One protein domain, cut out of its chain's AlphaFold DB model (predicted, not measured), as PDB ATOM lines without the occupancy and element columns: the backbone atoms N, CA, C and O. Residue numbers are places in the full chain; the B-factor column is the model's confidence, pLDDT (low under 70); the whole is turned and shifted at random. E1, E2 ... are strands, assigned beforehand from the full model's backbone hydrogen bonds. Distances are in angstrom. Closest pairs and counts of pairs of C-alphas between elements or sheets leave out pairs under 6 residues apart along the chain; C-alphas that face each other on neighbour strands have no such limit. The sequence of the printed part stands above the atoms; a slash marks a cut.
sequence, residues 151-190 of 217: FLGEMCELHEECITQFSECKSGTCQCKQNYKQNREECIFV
ATOM      1  N   PHE A 151     105.853 123.530  90.424       97.25
ATOM      2  CA  PHE A 151     105.874 124.527  89.364       97.25
ATOM      3  C   PHE A 151     104.668 125.468  89.444       97.25
ATOM      4  O   PHE A 151     103.699 125.245  90.173       97.25
ATOM      5  N   LEU A 152     104.715 126.556  88.672       97.75
ATOM      6  CA  LEU A 152     103.621 127.523  88.601       97.75
ATOM      7  C   LEU A 152     102.279 126.849  88.269       97.75
ATOM      8  O   LEU A 152     102.168 126.080  87.317       97.75
ATOM      9  N   GLY A 153     101.245 127.191  89.037       96.69
ATOM     10  CA  GLY A 153      99.897 126.633  88.909       96.69
ATOM     11  C   GLY A 153      99.657 125.333  89.681       96.69
ATOM     12  O   GLY A 153      98.496 124.973  89.875       96.69
ATOM     13  N   GLU A 154     100.700 124.659  90.171       98.00
ATOM     14  CA  GLU A 154     100.547 123.459  90.995       98.00
ATOM     15  C   GLU A 154     100.095 123.794  92.419       98.00
ATOM     16  O   GLU A 154     100.314 124.901  92.919       98.00
ATOM     17  N   MET A 155      99.431 122.830  93.063       98.25
ATOM     18  CA  MET A 155      98.884 122.984  94.410       98.25
ATOM     19  C   MET A 155      99.976 122.911  95.472       98.25
ATOM     20  O   MET A 155     100.642 121.886  95.598       98.25
ATOM     21  N   CYS A 156     100.076 123.957  96.285       98.19
ATOM     22  CA  CYS A 156     101.081 124.105  97.330       98.19
ATOM     23  C   CYS A 156     100.438 124.395  98.688       98.19
ATOM     24  O   CYS A 156      99.321 124.914  98.775       98.19
ATOM     25  N   GLU A 157     101.187 124.103  99.746       97.56
ATOM     26  CA  GLU A 157     100.847 124.478 101.121       97.56
ATOM     27  C   GLU A 157     101.843 125.496 101.679       97.56
ATOM     28  O   GLU A 157     101.470 126.377 102.454       97.56
ATOM     29  N   LEU A 158     103.106 125.393 101.260       96.44
ATOM     30  CA  LEU A 158     104.203 126.229 101.733       96.44
ATOM     31  C   LEU A 158     104.834 127.001 100.575       96.44
ATOM     32  O   LEU A 158     104.919 126.508  99.449       96.44
ATOM     33  N   HIS A 159     105.310 128.218 100.847       96.12
ATOM     34  CA  HIS A 159     105.951 129.038  99.819       96.12
ATOM     35  C   HIS A 159     107.227 128.388  99.273       96.12
ATOM     36  O   HIS A 159     107.525 128.539  98.093       96.12
ATOM     37  N   GLU A 160     107.943 127.654 100.123       95.62
ATOM     38  CA  GLU A 160     109.203 126.980  99.824       95.62
ATOM     39  C   GLU A 160     109.041 125.732  98.952       95.62
ATOM     40  O   GLU A 160     110.037 125.178  98.521       95.62
ATOM     41  N   GLU A 161     107.820 125.260  98.688       97.00
ATOM     42  CA  GLU A 161     107.602 124.177  97.716       97.00
ATOM     43  C   GLU A 161     107.648 124.690  96.269       97.00
ATOM     44  O   GLU A 161     107.851 123.924  95.332       97.00
ATOM     45  N   CYS A 162     107.475 125.992  96.055       97.31
ATOM     46  CA  CYS A 162     107.463 126.545  94.710       97.31
ATOM     47  C   CYS A 162     108.897 126.740  94.192       97.31
ATOM     48  O   CYS A 162     109.576 127.698  94.562       97.31
ATOM     49  N   ILE A 163     109.350 125.850  93.299       96.62
ATOM     50  CA  ILE A 163     110.741 125.825  92.806       96.62
ATOM     51  C   ILE A 163     111.055 126.978  91.841       96.62
ATOM     52  O   ILE A 163     112.209 127.374  91.665       96.62
ATOM     53  N   THR A 164     110.030 127.540  91.192       95.94
ATOM     54  CA  THR A 164     110.220 128.635  90.235       95.94
ATOM     55  C   THR A 164     110.742 129.881  90.952       95.94
ATOM     56  O   THR A 164     110.149 130.357  91.924       95.94
ATOM     57  N   GLN A 165     111.842 130.458  90.465       95.19
ATOM     58  CA  GLN A 165     112.423 131.652  91.077       95.19
ATOM     59  C   GLN A 165     111.404 132.801  91.116       95.19
ATOM     60  O   GLN A 165     110.672 133.036  90.158       95.19
ATOM     61  N   PHE A 166     111.366 133.528  92.236       95.94
ATOM     62  CA  PHE A 166     110.399 134.605  92.488       95.94
ATOM     63  C   PHE A 166     108.929 134.161  92.462       95.94
ATOM     64  O   PHE A 166     108.046 134.995  92.264       95.94
ATOM     65  N   SER A 167     108.652 132.881  92.704       97.06
ATOM     66  CA  SER A 167     107.306 132.387  92.989       97.06
ATOM     67  C   SER A 167     107.086 132.169  94.489       97.06
ATOM     68  O   SER A 167     108.032 132.133  95.279       97.06
ATOM     69  N   GLU A 168     105.824 132.123  94.895       97.56
ATOM     70  CA  GLU A 168     105.375 131.829  96.250       97.56
ATOM     71  C   GLU A 168     104.039 131.090  96.204       97.56
ATOM     72  O   GLU A 168     103.263 131.218  95.254       97.56
ATOM     73  N   CYS A 169     103.737 130.350  97.266       98.12
ATOM     74  CA  CYS A 169     102.423 129.749  97.414       98.12
ATOM     75  C   CYS A 169     101.372 130.821  97.719       98.12
ATOM     76  O   CYS A 169     101.384 131.419  98.794       98.12
ATOM     77  N   LYS A 170     100.456 131.081  96.786       97.81
ATOM     78  CA  LYS A 170      99.420 132.104  96.934       97.81
ATOM     79  C   LYS A 170      98.073 131.532  96.537       97.81
ATOM     80  O   LYS A 170      97.896 131.025  95.439       97.81
ATOM     81  N   SER A 171      97.088 131.649  97.426       96.69
ATOM     82  CA  SER A 171      95.749 131.068  97.219       96.69
ATOM     83  C   SER A 171      95.778 129.554  96.934       96.69
ATOM     84  O   SER A 171      94.966 129.058  96.158       96.69
ATOM     85  N   GLY A 172      96.724 128.830  97.546       97.44
ATOM     86  CA  GLY A 172      96.869 127.375  97.414       97.44
ATOM     87  C   GLY A 172      97.547 126.897  96.127       97.44
ATOM     88  O   GLY A 172      97.607 125.692  95.903       97.44
ATOM     89  N   THR A 173      98.054 127.803  95.284       98.25
ATOM     90  CA  THR A 173      98.839 127.443  94.097       98.25
ATOM     91  C   THR A 173     100.127 128.249  93.992       98.25
ATOM     92  O   THR A 173     100.216 129.367  94.506       98.25
ATOM     93  N   CYS A 174     101.147 127.695  93.339       98.38
ATOM     94  CA  CYS A 174     102.393 128.416  93.100       98.38
ATOM     95  C   CYS A 174     102.171 129.544  92.086       98.38
ATOM     96  O   CYS A 174     101.751 129.305  90.950       98.38
ATOM     97  N   GLN A 175     102.442 130.785  92.494       98.06
ATOM     98  CA  GLN A 175     102.234 131.991  91.691       98.06
ATOM     99  C   GLN A 175     103.431 132.934  91.805       98.06
ATOM    100  O   GLN A 175     104.168 132.902  92.784       98.06
ATOM    101  N   CYS A 176     103.621 133.813  90.821       97.81
ATOM    102  CA  CYS A 176     104.668 134.829  90.902       97.81
ATOM    103  C   CYS A 176     104.434 135.798  92.071       97.81
ATOM    104  O   CYS A 176     103.313 136.262  92.298       97.81
ATOM    105  N   LYS A 177     105.522 136.135  92.772       96.88
ATOM    106  CA  LYS A 177     105.560 137.150  93.829       96.88
ATOM    107  C   LYS A 177     105.155 138.522  93.291       96.88
ATOM    108  O   LYS A 177     105.146 138.783  92.087       96.88
ATOM    109  N   GLN A 178     104.869 139.442  94.207       94.44
ATOM    110  CA  GLN A 178     104.582 140.833  93.863       94.44
ATOM    111  C   GLN A 178     105.687 141.447  92.981       94.44
ATOM    112  O   GLN A 178     106.873 141.232  93.217       94.44
ATOM    113  N   ASN A 179     105.278 142.240  91.982       93.94
ATOM    114  CA  ASN A 179     106.130 142.864  90.955       93.94
ATOM    115  C   ASN A 179     106.728 141.898  89.921       93.94
ATOM    116  O   ASN A 179     107.500 142.336  89.065       93.94
ATOM    117  N   TYR A 180     106.335 140.624  89.945       96.06
ATOM    118  CA  TYR A 180     106.657 139.657  88.904       96.06
ATOM    119  C   TYR A 180     105.395 139.227  88.150       96.06
ATOM    120  O   TYR A 180     104.308 139.127  88.718       96.06
ATOM    121  N   LYS A 181     105.536 138.967  86.850       94.75
ATOM    122  CA  LYS A 181     104.494 138.359  86.015       94.75
ATOM    123  C   LYS A 181     104.997 137.062  85.415       94.75
ATOM    124  O   LYS A 181     106.159 136.959  85.035       94.75
ATOM    125  N   GLN A 182     104.090 136.099  85.298       95.62
ATOM    126  CA  GLN A 182     104.387 134.837  84.643       95.62
ATOM    127  C   GLN A 182     104.638 135.067  83.149       95.62
ATOM    128  O   GLN A 182     103.810 135.648  82.445       95.62
ATOM    129  N   ASN A 183     105.777 134.581  82.676       94.50
ATOM    130  CA  ASN A 183     106.121 134.452  81.273       94.50
ATOM    131  C   ASN A 183     106.549 133.002  81.032       94.50
ATOM    132  O   ASN A 183     107.666 132.615  81.365       94.50
ATOM    133  N   ARG A 184     105.644 132.199  80.460       91.88
ATOM    134  CA  ARG A 184     105.801 130.739  80.348       91.88
ATOM    135  C   ARG A 184     105.981 130.098  81.733       91.88
ATOM    136  O   ARG A 184     105.057 130.159  82.541       91.88
ATOM    137  N   GLU A 185     107.140 129.506  81.989       92.81
ATOM    138  CA  GLU A 185     107.493 128.798  83.225       92.81
ATOM    139  C   GLU A 185     108.307 129.676  84.190       92.81
ATOM    140  O   GLU A 185     108.732 129.213  85.241       92.81
ATOM    141  N   GLU A 186     108.511 130.954  83.862       95.62
ATOM    142  CA  GLU A 186     109.332 131.875  84.648       95.62
ATOM    143  C   GLU A 186     108.518 133.059  85.175       95.62
ATOM    144  O   GLU A 186     107.521 133.484  84.584       95.62
ATOM    145  N   CYS A 187     108.988 133.648  86.273       96.69
ATOM    146  CA  CYS A 187     108.481 134.907  86.802       96.69
ATOM    147  C   CYS A 187     109.435 136.046  86.425       96.69
ATOM    148  O   CYS A 187     110.546 136.133  86.941       96.69
ATOM    149  N   ILE A 188     108.989 136.945  85.544       95.94
ATOM    150  CA  ILE A 188     109.776 138.099  85.089       95.94
ATOM    151  C   ILE A 188     109.377 139.368  85.839       95.94
ATOM    152  O   ILE A 188     108.193 139.618  86.071       95.94
ATOM    153  N   PHE A 189     110.360 140.182  86.221       94.56
ATOM    154  CA  PHE A 189     110.112 141.454  86.896       94.56
ATOM    155  C   PHE A 189     109.413 142.441  85.954       94.56
ATOM    156  O   PHE A 189     109.843 142.634  84.818       94.56
ATOM    157  N   VAL A 190     108.351 143.088  86.430       89.25
ATOM    158  CA  VAL A 190     107.556 144.056  85.648       89.25
ATOM    159  C   VAL A 190     107.433 145.433  86.303       89.25
ATOM    160  O   VAL A 190     106.743 146.295  85.769       89.25
TER     161      VAL A 190
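This is residues 151 to 190 of the 217 residues of an uncharacterized protein of Blattella germanica (UniProt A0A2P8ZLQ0). Two small hairpins, E1 with E2 and E3 with E4, follow each other along the longest axis, and the winding stretch of residues 151 to 166 loops round the first. The printed part has 40 residues, no named helix and four strands in the order E1 E2 E3 E4, two antiparallel sheets; it is all strand, though just 16 residues are in named elements. It is compact, with a radius of gyration of the C-alphas of 8.8 A, and spans 26 by 17 by 14 A.

Start at C-alpha 151, (105.874, 124.527, 89.364); E1, residues 167 to 170, covers 8.8 A. E2, residues 173 to 176, covers 9.9 A. E3, residues 180 to 183, covers 9.3 A; E4, residues 186 to 189, covers 9.9 A and ends at (110.112, 141.454, 86.896).

In hairpin E1 and E2, find N 168 and O 175 at 2.8 A. In hairpin E3 and E4, find N 181 and O 188 at 2.8 A. The closest C-alphas of E2 and E4, Cys 176 and Cys 187, are 5.6 A apart. E1 and E3 are apart, only just, at 8.4 A.

The C-alphas of Glu 157 and Val 190, the two farthest apart, are 25.8 A apart. The printed part has no cut, its three links are tight, and no printed residue is under 70 in pLDDT.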